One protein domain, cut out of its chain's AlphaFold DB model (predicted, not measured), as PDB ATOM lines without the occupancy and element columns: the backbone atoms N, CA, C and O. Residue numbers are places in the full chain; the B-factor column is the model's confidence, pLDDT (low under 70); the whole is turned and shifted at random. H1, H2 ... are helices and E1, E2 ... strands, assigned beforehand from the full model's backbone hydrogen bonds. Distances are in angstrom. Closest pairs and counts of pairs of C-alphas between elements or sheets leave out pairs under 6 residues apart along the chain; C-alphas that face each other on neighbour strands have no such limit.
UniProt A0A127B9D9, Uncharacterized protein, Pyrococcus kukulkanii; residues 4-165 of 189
ATOM      1  N   ARG A   4      23.143 -94.884   8.918       78.88
ATOM      2  CA  ARG A   4      24.181 -94.094   8.223       78.88
ATOM      3  C   ARG A   4      23.595 -93.000   7.323       78.88
ATOM      4  O   ARG A   4      23.989 -91.850   7.457       78.88
ATOM      5  N   GLU A   5      22.597 -93.331   6.503       81.00
ATOM      6  CA  GLU A   5      21.905 -92.360   5.635       81.00
ATOM      7  C   GLU A   5      21.244 -91.242   6.451       81.00
ATOM      8  O   GLU A   5      21.280 -90.074   6.071       81.00
ATOM      9  N   TRP A   6      20.686 -91.585   7.617       83.88
ATOM     10  CA  TRP A   6      20.111 -90.606   8.536       83.88
ATOM     11  C   TRP A   6      21.165 -89.644   9.112       83.88
ATOM     12  O   TRP A   6      20.920 -88.438   9.212       83.88
ATOM     13  N   TRP A   7      22.352 -90.147   9.470       83.06
ATOM     14  CA  TRP A   7      23.453 -89.315   9.969       83.06
ATOM     15  C   TRP A   7      24.010 -88.373   8.901       83.06
ATOM     16  O   TRP A   7      24.272 -87.204   9.204       83.06
ATOM     17  N   ASP A   8      24.162 -88.851   7.667       87.69
ATOM     18  CA  ASP A   8      24.671 -88.047   6.553       87.69
ATOM     19  C   ASP A   8      23.683 -86.940   6.166       87.69
ATOM     20  O   ASP A   8      24.069 -85.774   6.036       87.69
ATOM     21  N   GLU A   9      22.387 -87.255   6.132       86.88
ATOM     22  CA  GLU A   9      21.321 -86.274   5.919       86.88
ATOM     23  C   GLU A   9      21.301 -85.206   7.028       86.88
ATOM     24  O   GLU A   9      21.167 -84.006   6.771       86.88
ATOM     25  N   ARG A  10      21.514 -85.606   8.288       88.62
ATOM     26  CA  ARG A  10      21.572 -84.667   9.417       88.62
ATOM     27  C   ARG A  10      22.779 -83.729   9.340       88.62
ATOM     28  O   ARG A  10      22.638 -82.537   9.629       88.62
ATOM     29  N   LYS A  11      23.957 -84.239   8.966       89.56
ATOM     30  CA  LYS A  11      25.162 -83.416   8.760       89.56
ATOM     31  C   LYS A  11      24.953 -82.420   7.624       89.56
ATOM     32  O   LYS A  11      25.243 -81.238   7.796       89.56
ATOM     33  N   ARG A  12      24.372 -82.878   6.513       86.81
ATOM     34  CA  ARG A  12      24.052 -82.035   5.358       86.81
ATOM     35  C   ARG A  12      23.118 -80.885   5.733       86.81
ATOM     36  O   ARG A  12      23.411 -79.738   5.411       86.81
ATOM     37  N   ARG A  13      22.043 -81.153   6.481       87.75
ATOM     38  CA  ARG A  13      21.111 -80.106   6.947       87.75
ATOM     39  C   ARG A  13      21.787 -79.061   7.827       87.75
ATOM     40  O   ARG A  13      21.547 -77.873   7.642       87.75
ATOM     41  N   LYS A  14      22.642 -79.489   8.762       91.25
ATOM     42  CA  LYS A  14      23.404 -78.563   9.616       91.25
ATOM     43  C   LYS A  14      24.340 -77.673   8.802       91.25
ATOM     44  O   LYS A  14      24.376 -76.473   9.045       91.25
ATOM     45  N   ARG A  15      25.055 -78.255   7.834       90.12
ATOM     46  CA  ARG A  15      25.934 -77.511   6.926       90.12
ATOM     47  C   ARG A  15      25.143 -76.449   6.153       90.12
ATOM     48  O   ARG A  15      25.478 -75.275   6.242       90.12
ATOM     49  N   ILE A  16      24.031 -76.835   5.523       90.44
ATOM     50  CA  ILE A  16      23.169 -75.902   4.778       90.44
ATOM     51  C   ILE A  16      22.649 -74.782   5.689       90.44
ATOM     52  O   ILE A  16      22.643 -73.625   5.290       90.44
ATOM     53  N   GLN A  17      22.243 -75.081   6.926       90.81
ATOM     54  CA  GLN A  17      21.805 -74.046   7.872       90.81
ATOM     55  C   GLN A  17      22.908 -73.026   8.194       90.81
ATOM     56  O   GLN A  17      22.621 -71.833   8.298       90.81
ATOM     57  N   GLN A  18      24.156 -73.478   8.344       93.25
ATOM     58  CA  GLN A  18      25.302 -72.596   8.572       93.25
ATOM     59  C   GLN A  18      25.615 -71.751   7.334       93.25
ATOM     60  O   GLN A  18      25.796 -70.543   7.459       93.25
ATOM     61  N   GLU A  19      25.602 -72.356   6.147       94.06
ATOM     62  CA  GLU A  19      25.833 -71.656   4.880       94.06
ATOM     63  C   GLU A  19      24.737 -70.613   4.610       94.06
ATOM     64  O   GLU A  19      25.037 -69.478   4.260       94.06
ATOM     65  N   VAL A  20      23.466 -70.928   4.882       93.81
ATOM     66  CA  VAL A  20      22.357 -69.961   4.784       93.81
ATOM     67  C   VAL A  20      22.542 -68.794   5.754       93.81
ATOM     68  O   VAL A  20      22.243 -67.650   5.406       93.81
ATOM     69  N   LYS A  21      23.027 -69.053   6.976       93.69
ATOM     70  CA  LYS A  21      23.328 -67.991   7.941       93.69
ATOM     71  C   LYS A  21      24.449 -67.082   7.421       93.69
ATOM     72  O   LYS A  21      24.260 -65.869   7.404       93.69
ATOM     73  N   ALA A  22      25.541 -67.661   6.925       94.25
ATOM     74  CA  ALA A  22      26.647 -66.914   6.332       94.25
ATOM     75  C   ALA A  22      26.196 -66.097   5.107       94.25
ATOM     76  O   ALA A  22      26.513 -64.917   4.996       94.25
ATOM     77  N   ALA A  23      25.375 -66.679   4.227       94.44
ATOM     78  CA  ALA A  23      24.836 -65.987   3.058       94.44
ATOM     79  C   ALA A  23      24.006 -64.749   3.437       94.44
ATOM     80  O   ALA A  23      24.100 -63.704   2.791       94.44
ATOM     81  N   ARG A  24      23.202 -64.846   4.505       94.62
ATOM     82  CA  ARG A  24      22.443 -63.710   5.048       94.62
ATOM     83  C   ARG A  24      23.371 -62.617   5.577       94.62
ATOM     84  O   ARG A  24      23.151 -61.452   5.267       94.62
ATOM     85  N   GLU A  25      24.413 -62.981   6.320       93.81
ATOM     86  CA  GLU A  25      25.406 -62.029   6.842       93.81
ATOM     87  C   GLU A  25      26.166 -61.315   5.711       93.81
ATOM     88  O   GLU A  25      26.288 -60.091   5.727       93.81
ATOM     89  N   ILE A  26      26.586 -62.047   4.675       95.00
ATOM     90  CA  ILE A  26      27.240 -61.478   3.487       95.00
ATOM     91  C   ILE A  26      26.312 -60.479   2.780       95.00
ATOM     92  O   ILE A  26      26.709 -59.340   2.524       95.00
ATOM     93  N   LEU A  27      25.055 -60.858   2.509       94.25
ATOM     94  CA  LEU A  27      24.096 -59.957   1.859       94.25
ATOM     95  C   LEU A  27      23.782 -58.728   2.724       94.25
ATOM     96  O   LEU A  27      23.625 -57.626   2.198       94.25
ATOM     97  N   GLN A  28      23.701 -58.899   4.044       93.44
ATOM     98  CA  GLN A  28      23.512 -57.799   4.986       93.44
ATOM     99  C   GLN A  28      24.653 -56.782   4.882       93.44
ATOM    100  O   GLN A  28      24.401 -55.586   4.722       93.44
ATOM    101  N   ASN A  29      25.897 -57.259   4.917       92.62
ATOM    102  CA  ASN A  29      27.084 -56.413   4.816       92.62
ATOM    103  C   ASN A  29      27.152 -55.700   3.465       92.62
ATOM    104  O   ASN A  29      27.397 -54.494   3.424       92.62
ATOM    105  N   TYR A  30      26.839 -56.406   2.377       93.06
ATOM    106  CA  TYR A  30      26.757 -55.814   1.045       93.06
ATOM    107  C   TYR A  30      25.771 -54.638   1.008       93.06
ATOM    108  O   TYR A  30      26.103 -53.559   0.518       93.06
ATOM    109  N   VAL A  31      24.572 -54.802   1.576       90.94
ATOM    110  CA  VAL A  31      23.553 -53.739   1.628       90.94
ATOM    111  C   VAL A  31      24.011 -52.549   2.471       90.94
ATOM    112  O   VAL A  31      23.754 -51.412   2.086       90.94
ATOM    113  N   ILE A  32      24.695 -52.782   3.594       89.75
ATOM    114  CA  ILE A  32      25.230 -51.713   4.456       89.75
ATOM    115  C   ILE A  32      26.321 -50.912   3.730       89.75
ATOM    116  O   ILE A  32      26.347 -49.681   3.816       89.75
ATOM    117  N   GLN A  33      27.202 -51.595   2.994       89.75
ATOM    118  CA  GLN A  33      28.262 -50.961   2.207       89.75
ATOM    119  C   GLN A  33      27.690 -50.132   1.047       89.75
ATOM    120  O   GLN A  33      28.133 -49.011   0.825       89.75
ATOM    121  N   HIS A  34      26.640 -50.624   0.381       88.75
ATOM    122  CA  HIS A  34      26.014 -49.971  -0.781       88.75
ATOM    123  C   HIS A  34      24.754 -49.155  -0.428       88.75
ATOM    124  O   HIS A  34      23.943 -48.822  -1.299       88.75
ATOM    125  N   LYS A  35      24.548 -48.831   0.856       84.50
ATOM    126  CA  LYS A  35      23.326 -48.164   1.341       84.50
ATOM    127  C   LYS A  35      23.082 -46.813   0.660       84.50
ATOM    128  O   LYS A  35      21.938 -46.481   0.357       84.50
ATOM    129  N   ASP A  36      24.146 -46.071   0.363       79.62
ATOM    130  CA  ASP A  36      24.038 -44.721  -0.186       79.62
ATOM    131  C   ASP A  36      23.460 -44.749  -1.608       79.62
ATOM    132  O   ASP A  36      22.559 -43.979  -1.936       79.62
ATOM    133  N   GLU A  37      23.897 -45.698  -2.438       81.31
ATOM    134  CA  GLU A  37      23.374 -45.902  -3.794       81.31
ATOM    135  C   GLU A  37      21.912 -46.352  -3.780       81.31
ATOM    136  O   GLU A  37      21.070 -45.850  -4.536       81.31
ATOM    137  N   LEU A  38      21.587 -47.283  -2.876       77.88
ATOM    138  CA  LEU A  38      20.230 -47.790  -2.697       77.88
ATOM    139  C   LEU A  38      19.247 -46.664  -2.400       77.88
ATOM    140  O   LEU A  38      18.153 -46.645  -2.979       77.88
ATOM    141  N   ILE A  39      19.667 -45.753  -1.529       75.06
ATOM    142  CA  ILE A  39      18.910 -44.618  -1.028       75.06
ATOM    143  C   ILE A  39      18.831 -43.490  -2.050       75.06
ATOM    144  O   ILE A  39      17.734 -42.989  -2.281       75.06
ATOM    145  N   ARG A  40      19.934 -43.124  -2.718       75.75
ATOM    146  CA  ARG A  40      19.920 -42.104  -3.783       75.75
ATOM    147  C   ARG A  40      18.870 -42.418  -4.840       75.75
ATOM    148  O   ARG A  40      18.112 -41.540  -5.238       75.75
ATOM    149  N   GLY A  41      18.756 -43.687  -5.238       72.81
ATOM    150  CA  GLY A  41      17.719 -44.123  -6.176       72.81
ATOM    151  C   GLY A  41      16.284 -44.010  -5.638       72.81
ATOM    152  O   GLY A  41      15.354 -43.880  -6.428       72.81
ATOM    153  N   ILE A  42      16.083 -44.071  -4.318       71.94
ATOM    154  CA  ILE A  42      14.775 -43.844  -3.681       71.94
ATOM    155  C   ILE A  42      14.485 -42.340  -3.629       71.94
ATOM    156  O   ILE A  42      13.430 -41.916  -4.086       71.94
ATOM    157  N   ILE A  43      15.432 -41.529  -3.152       69.50
ATOM    158  CA  ILE A  43      15.292 -40.068  -3.063       69.50
ATOM    159  C   ILE A  43      14.985 -39.487  -4.439       69.50
ATOM    160  O   ILE A  43      13.946 -38.868  -4.599       69.50
ATOM    161  N   ASN A  44      15.796 -39.783  -5.457       69.75
ATOM    162  CA  ASN A  44      15.586 -39.256  -6.810       69.75
ATOM    163  C   ASN A  44      14.220 -39.626  -7.404       69.75
ATOM    164  O   ASN A  44      13.730 -38.942  -8.298       69.75
ATOM    165  N   LYS A  45      13.616 -40.726  -6.943       69.06
ATOM    166  CA  LYS A  45      12.322 -41.200  -7.433       69.06
ATOM    167  C   LYS A  45      11.134 -40.603  -6.671       69.06
ATOM    168  O   LYS A  45      10.067 -40.476  -7.262       69.06
ATOM    169  N   TYR A  46      11.290 -40.294  -5.383       63.34
ATOM    170  CA  TYR A  46      10.166 -39.970  -4.491       63.34
ATOM    171  C   TYR A  46      10.269 -38.611  -3.792       63.34
ATOM    172  O   TYR A  46       9.259 -38.099  -3.321       63.34
ATOM    173  N   VAL A  47      11.461 -38.026  -3.707       63.00
ATOM    174  CA  VAL A  47      11.733 -36.792  -2.968       63.00
ATOM    175  C   VAL A  47      12.203 -35.726  -3.961       63.00
ATOM    176  O   VAL A  47      13.160 -35.927  -4.703       63.00
ATOM    177  N   GLY A  48      11.495 -34.595  -4.006       57.28
ATOM    178  CA  GLY A  48      11.820 -33.474  -4.895       57.28
ATOM    179  C   GLY A  48      13.184 -32.836  -4.594       57.28
ATOM    180  O   GLY A  48      13.758 -33.014  -3.523       57.28
ATOM    181  N   SER A  49      13.693 -32.047  -5.541       57.84
ATOM    182  CA  SER A  49      15.081 -31.560  -5.644       57.84
ATOM    183  C   SER A  49      15.556 -30.544  -4.584       57.84
ATOM    184  O   SER A  49      16.483 -29.783  -4.851       57.84
ATOM    185  N   ARG A  50      14.933 -30.477  -3.400       61.41
ATOM    186  CA  ARG A  50      15.269 -29.507  -2.335       61.41
ATOM    187  C   ARG A  50      15.203 -30.078  -0.914       61.41
ATOM    188  O   ARG A  50      14.921 -29.342   0.019       61.41
ATOM    189  N   VAL A  51      15.432 -31.376  -0.734       67.12
ATOM    190  CA  VAL A  51      15.406 -32.000   0.598       67.12
ATOM    191  C   VAL A  51      16.789 -32.548   0.933       67.12
ATOM    192  O   VAL A  51      17.355 -33.329   0.167       67.12
ATOM    193  N   TYR A  52      17.325 -32.141   2.079       70.44
ATOM    194  CA  TYR A  52      18.507 -32.740   2.680       70.44
ATOM    195  C   TYR A  52      18.152 -34.120   3.197       70.44
ATOM    196  O   TYR A  52      17.152 -34.323   3.885       70.44
ATOM    197  N   PHE A  53      19.003 -35.072   2.854       68.19
ATOM    198  CA  PHE A  53      18.840 -36.447   3.256       68.19
ATOM    199  C   PHE A  53      20.069 -36.909   4.009       68.19
ATOM    200  O   PHE A  53      21.193 -36.776   3.522       68.19
ATOM    201  N   TYR A  54      19.838 -37.527   5.157       71.12
ATOM    202  CA  TYR A  54      20.911 -38.044   5.981       71.12
ATOM    203  C   TYR A  54      21.007 -39.552   5.833       71.12
ATOM    204  O   TYR A  54      20.091 -40.301   6.180       71.12
ATOM    205  N   TYR A  55      22.137 -40.010   5.301       67.69
ATOM    206  CA  TYR A  55      22.371 -41.436   5.137       67.69
ATOM    207  C   TYR A  55      22.337 -42.139   6.498       67.69
ATOM    208  O   TYR A  55      22.958 -41.674   7.454       67.69
ATOM    209  N   PRO A  56      21.576 -43.237   6.607       70.50
ATOM    210  CA  PRO A  56      21.407 -43.952   7.855       70.50
ATOM    211  C   PRO A  56      22.747 -44.530   8.300       70.50
ATOM    212  O   PRO A  56      23.482 -45.135   7.512       70.50
ATOM    213  N   TYR A  57      23.026 -44.421   9.593       74.56
ATOM    214  CA  TYR A  57      24.035 -45.266  10.214       74.56
ATOM    215  C   TYR A  57      23.656 -46.757  10.070       74.56
ATOM    216  O   TYR A  57      22.462 -47.072   9.987       74.56
ATOM    217  N   PRO A  58      24.625 -47.689  10.012       76.44
ATOM    218  CA  PRO A  58      24.362 -49.120   9.820       76.44
ATOM    219  C   PRO A  58      23.317 -49.718  10.777       76.44
ATOM    220  O   PRO A  58      22.492 -50.533  10.365       76.44
ATOM    221  N   GLU A  59      23.298 -49.273  12.030       77.31
ATOM    222  CA  GLU A  59      22.355 -49.688  13.074       77.31
ATOM    223  C   GLU A  59      20.897 -49.295  12.785       77.31
ATOM    224  O   GLU A  59      19.973 -49.907  13.327       77.31
ATOM    225  N   ASN A  60      20.687 -48.312  11.906       80.81
ATOM    226  CA  ASN A  60      19.374 -47.858  11.450       80.81
ATOM    227  C   ASN A  60      18.871 -48.638  10.223       80.81
ATOM    228  O   ASN A  60      17.796 -48.338   9.694       80.81
ATOM    229  N   ILE A  61      19.628 -49.643   9.770       85.12
ATOM    230  CA  ILE A  61      19.226 -50.573   8.716       85.12
ATOM    231  C   ILE A  61      18.813 -51.897   9.368       85.12
ATOM    232  O   ILE A  61      19.624 -52.629   9.937       85.12
ATOM    233  N   GLY A  62      17.522 -52.202   9.281       87.81
ATOM    234  CA  GLY A  62      16.927 -53.444   9.752       87.81
ATOM    235  C   GLY A  62      16.697 -54.440   8.619       87.81
ATOM    236  O   GLY A  62      16.264 -54.067   7.527       87.81
ATOM    237  N   PHE A  63      16.887 -55.727   8.909       89.25
ATOM    238  CA  PHE A  63      16.636 -56.839   7.989       89.25
ATOM    239  C   PHE A  63      15.607 -57.820   8.552       89.25
ATOM    240  O   PHE A  63      15.733 -58.302   9.674       89.25
ATOM    241  N   LYS A  64      14.592 -58.149   7.752       91.44
ATOM    242  CA  LYS A  64      13.642 -59.232   8.016       91.44
ATOM    243  C   LYS A  64      13.772 -60.268   6.907       91.44
ATOM    244  O   LYS A  64      13.276 -60.081   5.793       91.44
ATOM    245  N   TRP A  65      14.491 -61.343   7.207       91.19
ATOM    246  CA  TRP A  65      14.783 -62.415   6.258       91.19
ATOM    247  C   TRP A  65      13.520 -63.184   5.882       91.19
ATOM    248  O   TRP A  65      12.707 -63.517   6.744       91.19
ATOM    249  N   ARG A  66      13.369 -63.510   4.596       87.81
ATOM    250  CA  ARG A  66      12.353 -64.479   4.177       87.81
ATOM    251  C   ARG A  66      12.864 -65.895   4.439       87.81
ATOM    252  O   ARG A  66      14.064 -66.166   4.353       87.81
ATOM    253  N   ASN A  67      11.942 -66.793   4.780       84.62
ATOM    254  CA  ASN A  67      12.268 -68.196   5.048       84.62
ATOM    255  C   ASN A  67      12.631 -68.958   3.768       84.62
ATOM    256  O   ASN A  67      13.405 -69.908   3.823       84.62
ATOM    257  N   GLU A  68      12.103 -68.521   2.627       85.69
ATOM    258  CA  GLU A  68      12.426 -69.074   1.316       85.69
ATOM    259  C   GLU A  68      13.870 -68.743   0.927       85.69
ATOM    260  O   GLU A  68      14.226 -67.577   0.734       85.69
ATOM    261  N   VAL A  69      14.679 -69.791   0.785       89.31
ATOM    262  CA  VAL A  69      16.036 -69.737   0.238       89.31
ATOM    263  C   VAL A  69      16.106 -70.721  -0.921       89.31
ATOM    264  O   VAL A  69      15.758 -71.889  -0.757       89.31
ATOM    265  N   GLU A  70      16.546 -70.254  -2.088       93.19
ATOM    266  CA  GLU A  70      16.763 -71.123  -3.252       93.19
ATOM    267  C   GLU A  70      18.251 -71.490  -3.311       93.19
ATOM    268  O   GLU A  70      19.111 -70.608  -3.268       93.19
ATOM    269  N   ILE A  71      18.560 -72.784  -3.392       93.94
ATOM    270  CA  ILE A  71      19.928 -73.280  -3.586       93.94
ATOM    271  C   ILE A  71      20.172 -73.327  -5.092       93.94
ATOM    272  O   ILE A  71      19.501 -74.079  -5.797       93.94
ATOM    273  N   LEU A  72      21.098 -72.507  -5.585       92.50
ATOM    274  CA  LEU A  72      21.393 -72.394  -7.020       92.50
ATOM    275  C   LEU A  72      22.578 -73.271  -7.443       92.50
ATOM    276  O   LEU A  72      22.714 -73.610  -8.614       92.50
ATOM    277  N   GLY A  73      23.427 -73.639  -6.486       90.38
ATOM    278  CA  GLY A  73      24.623 -74.448  -6.678       90.38
ATOM    279  C   GLY A  73      25.319 -74.688  -5.343       90.38
ATOM    280  O   GLY A  73      24.851 -74.221  -4.301       90.38
ATOM    281  N   ASP A  74      26.430 -75.420  -5.360       89.19
ATOM    282  CA  ASP A  74      27.214 -75.651  -4.144       89.19
ATOM    283  C   ASP A  74      27.767 -74.320  -3.614       89.19
ATOM    284  O   ASP A  74      28.429 -73.581  -4.341       89.19
ATOM    285  N   GLY A  75      27.422 -73.975  -2.373       91.44
ATOM    286  CA  GLY A  75      27.780 -72.693  -1.763       91.44
ATOM    287  C   GLY A  75      27.056 -71.457  -2.317       91.44
ATOM    288  O   GLY A  75      27.373 -70.350  -1.881       91.44
ATOM    289  N   ILE A  76      26.094 -71.600  -3.240       96.00
ATOM    290  CA  ILE A  76      25.394 -70.465  -3.867       96.00
ATOM    291  C   ILE A  76      23.914 -70.453  -3.477       96.00
ATOM    292  O   ILE A  76      23.151 -71.362  -3.821       96.00
ATOM    293  N   TYR A  77      23.490 -69.374  -2.815       96.19
ATOM    294  CA  TYR A  77      22.137 -69.222  -2.275       96.19
ATOM    295  C   TYR A  77      21.496 -67.926  -2.744       96.19
ATOM    296  O   TYR A  77      22.060 -66.846  -2.579       96.19
ATOM    297  N   ARG A  78      20.262 -68.011  -3.237       96.12
ATOM    298  CA  ARG A  78      19.421 -66.830  -3.421       96.12
ATOM    299  C   ARG A  78      18.721 -66.497  -2.119       96.12
ATOM    300  O   ARG A  78      17.859 -67.245  -1.651       96.12
ATOM    301  N   ILE A  79      19.044 -65.331  -1.578       94.94
ATOM    302  CA  ILE A  79      18.459 -64.815  -0.347       94.94
ATOM    303  C   ILE A  79      17.516 -63.661  -0.675       94.94
ATOM    304  O   ILE A  79      17.803 -62.804  -1.512       94.94
ATOM    305  N   LYS A  80      16.370 -63.636   0.008       93.69
ATOM    306  CA  LYS A  80      15.387 -62.551  -0.055       93.69
ATOM    307  C   LYS A  80      15.200 -61.962   1.340       93.69
ATOM    308  O   LYS A  80      15.097 -62.697   2.326       93.69
ATOM    309  N   ALA A  81      15.099 -60.644   1.422       92.00
ATOM    310  CA  ALA A  81      14.833 -59.948   2.677       92.00
ATOM    311  C   ALA A  81      13.913 -58.754   2.454       92.00
ATOM    312  O   ALA A  81      13.856 -58.189   1.362       92.00
ATOM    313  N   THR A  82      13.202 -58.365   3.502       90.25
ATOM    314  CA  THR A  82      12.652 -57.018   3.614       90.25
ATOM    315  C   THR A  82      13.663 -56.171   4.376       90.25
ATOM    316  O   THR A  82      14.109 -56.570   5.450       90.25
ATOM    317  N   VAL A  83      14.024 -55.020   3.821       88.19
ATOM    318  CA  VAL A  83      14.921 -54.045   4.443       88.19
ATOM    319  C   VAL A  83      14.090 -52.874   4.932       88.19
ATOM    320  O   VAL A  83      13.242 -52.373   4.191       88.19
ATOM    321  N   LYS A  84      14.343 -52.444   6.167       86.12
ATOM    322  CA  LYS A  84      13.822 -51.210   6.751       86.12
ATOM    323  C   LYS A  84      14.987 -50.254   6.964       86.12
ATOM    324  O   LYS A  84      15.925 -50.589   7.673       86.12
ATOM    325  N   ILE A  85      14.924 -49.075   6.365       82.25
ATOM    326  CA  ILE A  85      15.925 -48.022   6.529       82.25
ATOM    327  C   ILE A  85      15.289 -46.875   7.295       82.25
ATOM    328  O   ILE A  85      14.385 -46.239   6.756       82.25
ATOM    329  N   LYS A  86      15.769 -46.600   8.511       80.12
ATOM    330  CA  LYS A  86      15.394 -45.408   9.277       80.12
ATOM    331  C   LYS A  86      16.359 -44.264   8.968       80.12
ATOM    332  O   LYS A  86      17.566 -44.407   9.112       80.12
ATOM    333  N   THR A  87      15.825 -43.135   8.540       77.44
ATOM    334  CA  THR A  87      16.564 -41.936   8.122       77.44
ATOM    335  C   THR A  87      15.710 -40.704   8.425       77.44
ATOM    336  O   THR A  87      14.577 -40.849   8.877       77.44
ATOM    337  N   TRP A  88      16.229 -39.502   8.210       76.50
ATOM    338  CA  TRP A  88      15.472 -38.265   8.339       76.50
ATOM    339  C   TRP A  88      15.678 -37.375   7.116       76.50
ATOM    340  O   TRP A  88      16.738 -37.363   6.479       76.50
ATOM    341  N   LEU A  89      14.611 -36.662   6.783       77.31
ATOM    342  CA  LEU A  89      14.530 -35.690   5.704       77.31
ATOM    343  C   LEU A  89      14.493 -34.304   6.330       77.31
ATOM    344  O   LEU A  89      13.729 -34.108   7.268       77.31
ATOM    345  N   GLU A  90      15.259 -33.352   5.805       76.69
ATOM    346  CA  GLU A  90      15.205 -31.946   6.215       76.69
ATOM    347  C   GLU A  90      14.974 -31.032   5.006       76.69
ATOM    348  O   GLU A  90      15.593 -31.181   3.957       76.69
ATOM    349  N   LEU A  91      14.090 -30.053   5.154       77.44
ATOM    350  CA  LEU A  91      13.833 -28.986   4.199       77.44
ATOM    351  C   LEU A  91      14.302 -27.664   4.807       77.44
ATOM    352  O   LEU A  91      13.917 -27.314   5.923       77.44
ATOM    353  N   GLU A  92      15.102 -26.912   4.058       75.19
ATOM    354  CA  GLU A  92      15.485 -25.555   4.444       75.19
ATOM    355  C   GLU A  92      14.322 -24.583   4.239       75.19
ATOM    356  O   GLU A  92      13.711 -24.531   3.167       75.19
ATOM    357  N   ILE A  93      14.025 -23.790   5.272       70.94
ATOM    358  CA  ILE A  93      13.090 -22.672   5.165       70.94
ATOM    359  C   ILE A  93      13.879 -21.411   4.831       70.94
ATOM    360  O   ILE A  93      14.737 -20.969   5.594       70.94
ATOM    361  N   LEU A  94      13.529 -20.786   3.711       66.81
ATOM    362  CA  LEU A  94      14.060 -19.486   3.328       66.81
ATOM    363  C   LEU A  94      13.130 -18.385   3.844       66.81
ATOM    364  O   LEU A  94      12.044 -18.181   3.302       66.81
ATOM    365  N   PHE A  95      13.564 -17.653   4.869       62.06
ATOM    366  CA  PHE A  95      12.889 -16.428   5.296       62.06
ATOM    367  C   PHE A  95      13.478 -15.217   4.554       62.06
ATOM    368  O   PHE A  95      14.699 -15.039   4.547       62.06
ATOM    369  N   PRO A  96      12.652 -14.354   3.935       59.94
ATOM    370  CA  PRO A  96      13.131 -13.102   3.358       59.94
ATOM    371  C   PRO A  96      13.788 -12.223   4.435       59.94
ATOM    372  O   PRO A  96      13.152 -11.881   5.427       59.94
ATOM    373  N   GLY A  97      15.060 -11.861   4.246       61.97
ATOM    374  CA  GLY A  97      15.799 -10.974   5.158       61.97
ATOM    375  C   GLY A  97      16.393 -11.639   6.407       61.97
ATOM    376  O   GLY A  97      17.039 -10.952   7.192       61.97
ATOM    377  N   PHE A  98      16.220 -12.951   6.585       59.06
ATOM    378  CA  PHE A  98      16.924 -13.739   7.599       59.06
ATOM    379  C   PHE A  98      18.109 -14.464   6.948       59.06
ATOM    380  O   PHE A  98      18.086 -14.706   5.738       59.06
ATOM    381  N   ASP A  99      19.137 -14.813   7.728       60.78
ATOM    382  CA  ASP A  99      20.240 -15.642   7.232       60.78
ATOM    383  C   ASP A  99      19.662 -16.912   6.595       60.78
ATOM    384  O   ASP A  99      18.949 -17.684   7.252       60.78
ATOM    385  N   ARG A 100      19.920 -17.079   5.293       55.84
ATOM    386  CA  ARG A 100      19.490 -18.257   4.539       55.84
ATOM    387  C   ARG A 100      20.117 -19.484   5.212       55.84
ATOM    388  O   ARG A 100      21.222 -19.409   5.741       55.84
ATOM    389  N   ASP A 101      19.372 -20.582   5.244       61.12
ATOM    390  CA  ASP A 101      19.871 -21.915   5.621       61.12
ATOM    391  C   ASP A 101      20.012 -22.199   7.131       61.12
ATOM    392  O   ASP A 101      20.505 -23.254   7.525       61.12
ATOM    393  N   ARG A 102      19.510 -21.315   8.008       73.12
ATOM    394  CA  ARG A 102      19.558 -21.553   9.466       73.12
ATOM    395  C   ARG A 102      18.376 -22.315  10.036       73.12
ATOM    396  O   ARG A 102      18.527 -22.944  11.077       73.12
ATOM    397  N   VAL A 103      17.209 -22.257   9.399       76.12
ATOM    398  CA  VAL A 103      16.007 -22.948   9.886       76.12
ATOM    399  C   VAL A 103      15.708 -24.142   8.997       76.12
ATOM    400  O   VAL A 103      15.523 -23.992   7.788       76.12
ATOM    401  N   ARG A 104      15.618 -25.327   9.603       80.62
ATOM    402  CA  ARG A 104      15.276 -26.571   8.907       80.62
ATOM    403  C   ARG A 104      14.047 -27.211   9.525       80.62
ATOM    404  O   ARG A 104      13.964 -27.318  10.746       80.62
ATOM    405  N   ILE A 105      13.114 -27.644   8.681       78.12
ATOM    406  CA  ILE A 105      12.014 -28.532   9.071       78.12
ATOM    407  C   ILE A 105      12.436 -29.940   8.717       78.12
ATOM    408  O   ILE A 105      12.766 -30.185   7.561       78.12
ATOM    409  N   GLY A 106      12.394 -30.862   9.667       79.00
ATOM    410  CA  GLY A 106      12.697 -32.252   9.390       79.00
ATOM    411  C   GLY A 106      11.651 -33.224   9.889       79.00
ATOM    412  O   GLY A 106      10.788 -32.889  10.701       79.00
ATOM    413  N   THR A 107      11.724 -34.440   9.362       76.38
ATOM    414  CA  THR A 107      10.905 -35.569   9.795       76.38
ATOM    415  C   THR A 107      11.669 -36.875   9.624       76.38
ATOM    416  O   THR A 107      12.404 -37.067   8.649       76.38
ATOM    417  N   ASP A 108      11.490 -37.782  10.577       76.00
ATOM    418  CA  ASP A 108      11.982 -39.149  10.477       76.00
ATOM    419  C   ASP A 108      11.146 -39.941   9.459       76.00
ATOM    420  O   ASP A 108       9.913 -39.961   9.488       76.00
ATOM    421  N   ILE A 109      11.820 -40.673   8.578       76.38
ATOM    422  CA  ILE A 109      11.195 -41.541   7.586       76.38
ATOM    423  C   ILE A 109      11.807 -42.940   7.624       76.38
ATOM    424  O   ILE A 109      13.006 -43.144   7.806       76.38
ATOM    425  N   ASN A 110      10.953 -43.940   7.436       78.38
ATOM    426  CA  ASN A 110      11.338 -45.336   7.346       78.38
ATOM    427  C   ASN A 110      11.007 -45.847   5.946       78.38
ATOM    428  O   ASN A 110       9.831 -45.972   5.605       78.38
ATOM    429  N   PHE A 111      12.014 -46.189   5.148       79.38
ATOM    430  CA  PHE A 111      11.805 -46.862   3.866       79.38
ATOM    431  C   PHE A 111      11.794 -48.369   4.064       79.38
ATOM    432  O   PHE A 111      12.728 -48.925   4.633       79.38
ATOM    433  N   ILE A 112      10.752 -49.034   3.576       83.56
ATOM    434  CA  ILE A 112      10.581 -50.481   3.676       83.56
ATOM    435  C   ILE A 112      10.453 -51.050   2.267       83.56
ATOM    436  O   ILE A 112       9.495 -50.752   1.552       83.56
ATOM    437  N   PHE A 113      11.399 -51.890   1.862       83.75
ATOM    438  CA  PHE A 113      11.402 -52.488   0.527       83.75
ATOM    439  C   PHE A 113      11.994 -53.894   0.530       83.75
ATOM    440  O   PHE A 113      12.731 -54.285   1.433       83.75
ATOM    441  N   GLY A 114      11.638 -54.685  -0.480       88.75
ATOM    442  CA  GLY A 114      12.207 -56.016  -0.656       88.75
ATOM    443  C   GLY A 114      13.534 -55.958  -1.406       88.75
ATOM    444  O   GLY A 114      13.686 -55.174  -2.341       88.75
ATOM    445  N   ILE A 115      14.458 -56.839  -1.047       91.50
ATOM    446  CA  ILE A 115      15.691 -57.094  -1.791       91.50
ATOM    447  C   ILE A 115      15.825 -58.581  -2.113       91.50
ATOM    448  O   ILE A 115      15.254 -59.439  -1.429       91.50
ATOM    449  N   ARG A 116      16.617 -58.872  -3.139       93.56
ATOM    450  CA  ARG A 116      17.122 -60.207  -3.451       93.56
ATOM    451  C   ARG A 116      18.586 -60.126  -3.871       93.56
ATOM    452  O   ARG A 116      18.980 -59.121  -4.461       93.56
ATOM    453  N   GLY A 117      19.343 -61.183  -3.620       94.75
ATOM    454  CA  GLY A 117      20.700 -61.353  -4.132       94.75
ATOM    455  C   GLY A 117      21.105 -62.822  -4.129       94.75
ATOM    456  O   GLY A 117      20.636 -63.589  -3.283       94.75
ATOM    457  N   ASP A 118      21.955 -63.188  -5.080       96.81
ATOM    458  CA  ASP A 118      22.569 -64.507  -5.192       96.81
ATOM    459  C   ASP A 118      23.953 -64.424  -4.541       96.81
ATOM    460  O   ASP A 118      24.791 -63.624  -4.956       96.81
ATOM    461  N   VAL A 119      24.169 -65.205  -3.485       96.75
ATOM    462  CA  VAL A 119      25.334 -65.097  -2.602       96.75
ATOM    463  C   VAL A 119      26.178 -66.354  -2.702       96.75
ATOM    464  O   VAL A 119      25.663 -67.449  -2.471       96.75
ATOM    465  N   ASN A 120      27.468 -66.191  -2.985       96.81
ATOM    466  CA  ASN A 120      28.455 -67.258  -2.883       96.81
ATOM    467  C   ASN A 120      29.126 -67.200  -1.502       96.81
ATOM    468  O   ASN A 120      29.851 -66.257  -1.195       96.81
ATOM    469  N   VAL A 121      28.890 -68.206  -0.658       95.19
ATOM    470  CA  VAL A 121      29.404 -68.221   0.726       95.19
ATOM    471  C   VAL A 121      30.902 -68.494   0.823       95.19
ATOM    472  O   VAL A 121      31.493 -68.217   1.861       95.19
ATOM    473  N   TYR A 122      31.517 -69.033  -0.232       93.25
ATOM    474  CA  TYR A 122      32.952 -69.320  -0.260       93.25
ATOM    475  C   TYR A 122      33.769 -68.111  -0.706       93.25
ATOM    476  O   TYR A 122      34.869 -67.909  -0.200       93.25
ATOM    477  N   THR A 123      33.238 -67.302  -1.630       93.75
ATOM    478  CA  THR A 123      33.923 -66.095  -2.123       93.75
ATOM    479  C   THR A 123      33.473 -64.819  -1.415       93.75
ATOM    480  O   THR A 123      34.192 -63.826  -1.432       93.75
ATOM    481  N   GLY A 124      32.295 -64.826  -0.784       91.94
ATOM    482  CA  GLY A 124      31.680 -63.625  -0.216       91.94
ATOM    483  C   GLY A 124      31.020 -62.720  -1.261       91.94
ATOM    484  O   GLY A 124      30.555 -61.632  -0.925       91.94
ATOM    485  N   GLU A 125      30.967 -63.143  -2.524       94.69
ATOM    486  CA  GLU A 125      30.427 -62.333  -3.613       94.69
ATOM    487  C   GLU A 125      28.896 -62.327  -3.625       94.69
ATOM    488  O   GLU A 125      28.233 -63.344  -3.387       94.69
ATOM    489  N   VAL A 126      28.336 -61.166  -3.973       95.38
ATOM    490  CA  VAL A 126      26.902 -60.964  -4.195       95.38
ATOM    491  C   VAL A 126      26.673 -60.612  -5.658       95.38
ATOM    492  O   VAL A 126      27.233 -59.651  -6.179       95.38
ATOM    493  N   SER A 127      25.810 -61.375  -6.320       94.38
ATOM    494  CA  SER A 127      25.427 -61.194  -7.721       94.38
ATOM    495  C   SER A 127      23.903 -61.124  -7.868       94.38
ATOM    496  O   SER A 127      23.159 -61.372  -6.915       94.38
ATOM    497  N   ASN A 128      23.415 -60.724  -9.049       91.75
ATOM    498  CA  ASN A 128      21.979 -60.580  -9.348       91.75
ATOM    499  C   ASN A 128      21.195 -59.767  -8.299       91.75
ATOM    500  O   ASN A 128      19.998 -59.992  -8.069       91.75
ATOM    501  N   PHE A 129      21.878 -58.819  -7.654       92.12
ATOM    502  CA  PHE A 129      21.295 -58.000  -6.612       92.12
ATOM    503  C   PHE A 129      20.202 -57.102  -7.192       92.12
ATOM    504  O   PHE A 129      20.379 -56.449  -8.221       92.12
ATOM    505  N   GLY A 130      19.050 -57.056  -6.528       87.25
ATOM    506  CA  GLY A 130      17.935 -56.245  -6.990       87.25
ATOM    507  C   GLY A 130      16.954 -55.874  -5.892       87.25
ATOM    508  O   GLY A 130      16.710 -56.635  -4.956       87.25
ATOM    509  N   LYS A 131      16.341 -54.700  -6.056       81.62
ATOM    510  CA  LYS A 131      15.196 -54.244  -5.264       81.62
ATOM    511  C   LYS A 131      13.897 -54.763  -5.878       81.62
ATOM    512  O   LYS A 131      13.758 -54.817  -7.101       81.62
ATOM    513  N   THR A 132      12.919 -55.111  -5.051       72.31
ATOM    514  CA  THR A 132      11.557 -55.337  -5.540       72.31
ATOM    515  C   THR A 132      10.946 -54.003  -5.974       72.31
ATOM    516  O   THR A 132      11.329 -52.936  -5.496       72.31
ATOM    517  N   LYS A 133       9.956 -54.038  -6.878       65.06
ATOM    518  CA  LYS A 133       9.215 -52.826  -7.285       65.06
ATOM    519  C   LYS A 133       8.438 -52.185  -6.125       65.06
ATOM    520  O   LYS A 133       7.963 -51.062  -6.259       65.06
ATOM    521  N   TYR A 134       8.291 -52.907  -5.015       58.75
ATOM    522  CA  TYR A 134       7.496 -52.502  -3.874       58.75
ATOM    523  C   TYR A 134       8.324 -51.712  -2.864       58.75
ATOM    524  O   TYR A 134       9.212 -52.267  -2.217       58.75
ATOM    525  N   ILE A 135       7.994 -50.432  -2.717       67.19
ATOM    526  CA  ILE A 135       8.565 -49.541  -1.711       67.19
ATOM    527  C   ILE A 135       7.393 -48.977  -0.911       67.19
ATOM    528  O   ILE A 135       6.513 -48.330  -1.474       67.19
ATOM    529  N   ARG A 136       7.372 -49.251   0.393       70.31
ATOM    530  CA  ARG A 136       6.560 -48.526   1.374       70.31
ATOM    531  C   ARG A 136       7.450 -47.491   2.043       70.31
ATOM    532  O   ARG A 136       8.633 -47.744   2.264       70.31
ATOM    533  N   TYR A 137       6.873 -46.366   2.425       67.69
ATOM    534  CA  TYR A 137       7.482 -45.469   3.393       67.69
ATOM    535  C   TYR A 137       6.532 -45.313   4.574       67.69
ATOM    536  O   TYR A 137       5.318 -45.429   4.419       67.69
ATOM    537  N   LYS A 138       7.096 -45.115   5.761       66.88
ATOM    538  CA  LYS A 138       6.347 -44.816   6.977       66.88
ATOM    539  C   LYS A 138       7.053 -43.696   7.732       66.88
ATOM    540  O   LYS A 138       8.245 -43.810   8.021       66.88
ATOM    541  N   THR A 139       6.338 -42.632   8.056       62.06
ATOM    542  CA  THR A 139       6.829 -41.539   8.904       62.06
ATOM    543  C   THR A 139       6.497 -41.872  10.354       62.06
ATOM    544  O   THR A 139       5.512 -41.398  10.903       62.06
ATOM    545  N   TYR A 140       7.281 -42.774  10.944       56.97
ATOM    546  CA  TYR A 140       7.268 -43.001  12.387       56.97
ATOM    547  C   TYR A 140       8.416 -42.205  12.985       56.97
ATOM    548  O   TYR A 140       9.564 -42.667  12.962       56.97
ATOM    549  N   GLY A 141       8.118 -41.011  13.477       57.12
ATOM    550  CA  GLY A 141       9.056 -40.281  14.305       57.12
ATOM    551  C   GLY A 141       8.748 -38.804  14.426       57.12
ATOM    552  O   GLY A 141       7.741 -38.292  13.936       57.12
ATOM    553  N   GLN A 142       9.639 -38.135  15.147       63.84
ATOM    554  CA  GLN A 142       9.456 -36.748  15.520       63.84
ATOM    555  C   GLN A 142       9.656 -35.868  14.296       63.84
ATOM    556  O   GLN A 142      10.701 -35.893  13.646       63.84
ATOM    557  N   SER A 143       8.637 -35.073  13.994       72.00
ATOM    558  CA  SER A 143       8.851 -33.914  13.139       72.00
ATOM    559  C   SER A 143       9.462 -32.816  13.994       72.00
ATOM    560  O   SER A 143       9.168 -32.717  15.188       72.00
ATOM    561  N   TYR A 144      10.340 -32.010  13.418       72.75
ATOM    562  CA  TYR A 144      11.043 -30.981  14.167       72.75
ATOM    563  C   TYR A 144      11.322 -29.749  13.327       72.75
ATOM    564  O   TYR A 144      11.360 -29.786  12.101       72.75
ATOM    565  N   VAL A 145      11.551 -28.648  14.032       80.06
ATOM    566  CA  VAL A 145      12.135 -27.429  13.499       80.06
ATOM    567  C   VAL A 145      13.417 -27.200  14.276       80.06
ATOM    568  O   VAL A 145      13.397 -27.134  15.506       80.06
ATOM    569  N   ARG A 146      14.526 -27.082  13.554       83.19
ATOM    570  CA  ARG A 146      15.845 -26.791  14.114       83.19
ATOM    571  C   ARG A 146      16.334 -25.441  13.635       83.19
ATOM    572  O   ARG A 146      16.166 -25.100  12.465       83.19
ATOM    573  N   LEU A 147      16.963 -24.712  14.548       79.88
ATOM    574  CA  LEU A 147      17.766 -23.536  14.251       79.88
ATOM    575  C   LEU A 147      19.242 -23.900  14.408       79.88
ATOM    576  O   LEU A 147      19.661 -24.375  15.468       79.88
ATOM    577  N   TYR A 148      20.011 -23.632  13.365       80.88
ATOM    578  CA  TYR A 148      21.453 -23.803  13.324       80.88
ATOM    579  C   TYR A 148      22.151 -22.447  13.459       80.88
ATOM    580  O   TYR A 148      21.680 -21.436  12.927       80.88
ATOM    581  N   ASP A 149      23.269 -22.412  14.181       78.75
ATOM    582  CA  ASP A 149      24.177 -21.269  14.140       78.75
ATOM    583  C   ASP A 149      25.011 -21.253  12.848       78.75
ATOM    584  O   ASP A 149      24.893 -22.114  11.974       78.75
ATOM    585  N   LYS A 150      25.864 -20.234  12.718       78.19
ATOM    586  CA  LYS A 150      26.768 -20.054  11.572       78.19
ATOM    587  C   LYS A 150      27.787 -21.191  11.402       78.19
ATOM    588  O   LYS A 150      28.332 -21.334  10.314       78.19
ATOM    589  N   ASP A 151      28.041 -21.959  12.459       78.94
ATOM    590  CA  ASP A 151      29.009 -23.053  12.492       78.94
ATOM    591  C   ASP A 151      28.309 -24.420  12.291       78.94
ATOM    592  O   ASP A 151      28.945 -25.470  12.360       78.94
ATOM    593  N   GLY A 152      26.994 -24.423  12.015       74.00
ATOM    594  CA  GLY A 152      26.202 -25.629  11.768       74.00
ATOM    595  C   GLY A 152      25.803 -26.382  13.038       74.00
ATOM    596  O   GLY A 152      25.396 -27.545  12.963       74.00
ATOM    597  N   LYS A 153      25.893 -25.751  14.213       81.06
ATOM    598  CA  LYS A 153      25.468 -26.343  15.484       81.06
ATOM    599  C   LYS A 153      24.006 -26.016  15.766       81.06
ATOM    600  O   LYS A 153      23.562 -24.884  15.597       81.06
ATOM    601  N   ILE A 154      23.262 -27.008  16.258       81.56
ATOM    602  CA  ILE A 154      21.884 -26.815  16.720       81.56
ATOM    603  C   ILE A 154      21.906 -25.907  17.956       81.56
ATOM    604  O   ILE A 154      22.477 -26.266  18.989       81.56
ATOM    605  N   VAL A 155      21.278 -24.738  17.848       85.56
ATOM    606  CA  VAL A 155      21.121 -23.776  18.954       85.56
ATOM    607  C   VAL A 155      19.704 -23.749  19.509       85.56
ATOM    608  O   VAL A 155      19.497 -23.317  20.641       85.56
ATOM    609  N   TRP A 156      18.730 -24.234  18.739       80.38
ATOM    610  CA  TRP A 156      17.361 -24.424  19.196       80.38
ATOM    611  C   TRP A 156      16.688 -25.553  18.418       80.38
ATOM    612  O   TRP A 156      16.905 -25.708  17.215       80.38
ATOM    613  N   GLU A 157      15.851 -26.323  19.102       81.56
ATOM    614  CA  GLU A 157      15.042 -27.382  18.513       81.56
ATOM    615  C   GLU A 157      13.654 -27.352  19.147       81.56
ATOM    616  O   GLU A 157      13.509 -27.246  20.366       81.56
ATOM    617  N   LYS A 158      12.632 -27.484  18.307       78.06
ATOM    618  CA  LYS A 158      11.294 -27.862  18.740       78.06
ATOM    619  C   LYS A 158      10.896 -29.128  18.018       78.06
ATOM    620  O   LYS A 158      10.891 -29.166  16.790       78.06
ATOM    621  N   THR A 159      10.567 -30.144  18.797       72.94
ATOM    622  CA  THR A 159      10.063 -31.423  18.315       72.94
ATOM    623  C   THR A 159       8.560 -31.494  18.530       72.94
ATOM    624  O   THR A 159       8.001 -30.883  19.442       72.94
ATOM    625  N   TRP A 160       7.901 -32.257  17.672       65.56
ATOM    626  CA  TRP A 160       6.529 -32.688  17.858       65.56
ATOM    627  C   TRP A 160       6.521 -34.211  17.794       65.56
ATOM    628  O   TRP A 160       6.960 -34.797  16.800       65.56
ATOM    629  N   SER A 161       6.050 -34.846  18.864       56.56
ATOM    630  CA  SER A 161       5.636 -36.245  18.829       56.56
ATOM    631  C   SER A 161       4.360 -36.338  17.992       56.56
ATOM    632  O   SER A 161       3.384 -35.666  18.308       56.56
ATOM    633  N   ASP A 162       4.427 -37.115  16.913       50.31
ATOM    634  CA  ASP A 162       3.297 -37.650  16.151       50.31
ATOM    635  C   ASP A 162       2.239 -36.631  15.688       50.31
ATOM    636  O   ASP A 162       1.144 -36.536  16.222       50.31
ATOM    637  N   TRP A 163       2.522 -35.930  14.583       44.44
ATOM    638  CA  TRP A 163       1.474 -35.234  13.810       44.44
ATOM    639  C   TRP A 163       0.526 -36.195  13.069       44.44
ATOM    640  O   TRP A 163      -0.438 -35.741  12.466       44.44
ATOM    641  N   TYR A 164       0.810 -37.502  13.052       44.88
ATOM    642  CA  TYR A 164       0.118 -38.462  12.185       44.88
ATOM    643  C   TYR A 164      -0.781 -39.476  12.908       44.88
ATOM    644  O   TYR A 164      -1.434 -40.252  12.213       44.88
ATOM    645  N   ASP A 165      -0.893 -39.436  14.241       40.09
ATOM    646  CA  ASP A 165      -1.971 -40.160  14.944       40.09
ATOM    647  C   ASP A 165      -3.323 -39.422  14.832       40.09
ATOM    648  O   ASP A 165      -4.385 -40.035  14.919       40.09
TER     649      ASP A 165
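This is residues 4 to 165 of the 189 residues of an uncharacterized protein of Pyrococcus kukulkanii (UniProt A0A127B9D9). A long, twisted sheet, built on the two-stranded ribbon E4 and E5, curls round residues 16 to 32 of one long helix, H1, and round the shorter H2 that follows it. Residues 4 to 15 of H1 stick out at one end of the rod-shaped whole; towards the other end the ribbon is joined by the small hairpin of E7 and E8. The printed part has 162 residues with two named helices and eight named strands, in the order H1 H2 E1 E2 E3 E4 E5 E6 E7 E8, and its class is mixed, helices and strands. The sheet is branched, with antiparallel neighbour pairs, and E3, E4, E5 and E6 form a meander, each strand the antiparallel neighbour of the one before. The whole is loose, with a radius of gyration of the C-alphas of 21.3 A and spans of 82 by 29 by 29 A.

H1 runs over residues 4 to 33, 43.7 A from C-alpha 4 at (24.181, -94.094, 8.223) to C-alpha 33. H2, residues 35 to 46, is 16.6 A long. E1 is residues 51 to 53, E2 residues 61 to 65 and E3 residues 70 to 73, with lengths of 6.2, 12.9 and 9.2 A. E4, residues 76 to 93, runs 50.2 A and ends with C-alpha 93 at (13.090, -22.672, 5.165). E5, residues 103 to 120, runs 47.8 A, and E6, residues 126 to 138, runs 28.4 A. E7, residues 143 to 148, is 16.2 A long; E8, residues 154 to 160, is 16.5 A long and ends with C-alpha 160 at (6.529, -32.688, 17.858).

H1 is on the branched sheet, which curls round it; the closest C-alphas of H1 and E5 are those of Ala 23 and Val 119, 5.8 A apart. Those of H1 and E6 are of Leu 27 and Val 126, 6.7 A apart. H1 and H2 meet only through their link. H2 is also on the sheet, which curls round it too, and H2 and E1 are near each other, with 5 pairs of C-alphas within 10 A. E1, E2 and E3 lie on one side of E4, beside its residues 89 to 91, 81 to 85 and 76 to 78, and E5 lies on the other side. N 52 and O 90 are 2.7 A apart, N 62 and O 84 2.8 A, and N 72 and O 76 2.9 A, each within hydrogen-bond range. The hairpin of E4 and E5 is antiparallel at 168 degrees, with N 83 and O 113 at 2.8 A. E4 bends by 50 degrees at residue 80, E5 by 61 degrees at residue 116 and E6 by 69 degrees at residue 129. On the side of E5 away from E4 lie E6, beside residues 109 to 119, with N 116 and O 130 at 2.9 A, and E7, beside residues 103 to 107, with N 104 and O 146 at 2.9 A. E7 and E8 form a hairpin at 167 degrees, with N 147 and O 156 at 2.8 A. Every O i to N i+4 pair of H1 is within hydrogen-bond range, and 6 of 8 in H2.

The two C-alphas farthest apart are those of Arg 4 and Gly 97, at 83.6 A. Without residues 4 to 15, which stand free, the body spans 66 by 33 by 25 A. The printed part has no cut and no long link; E1 to E2 and E4 to E5 are short, and the other links are tight. The mean pLDDT of the printed part is 80.1, and 34 residues are under 70, among them residues 43 to 51, 94 to 101, 137 to 142 and 160 to 165.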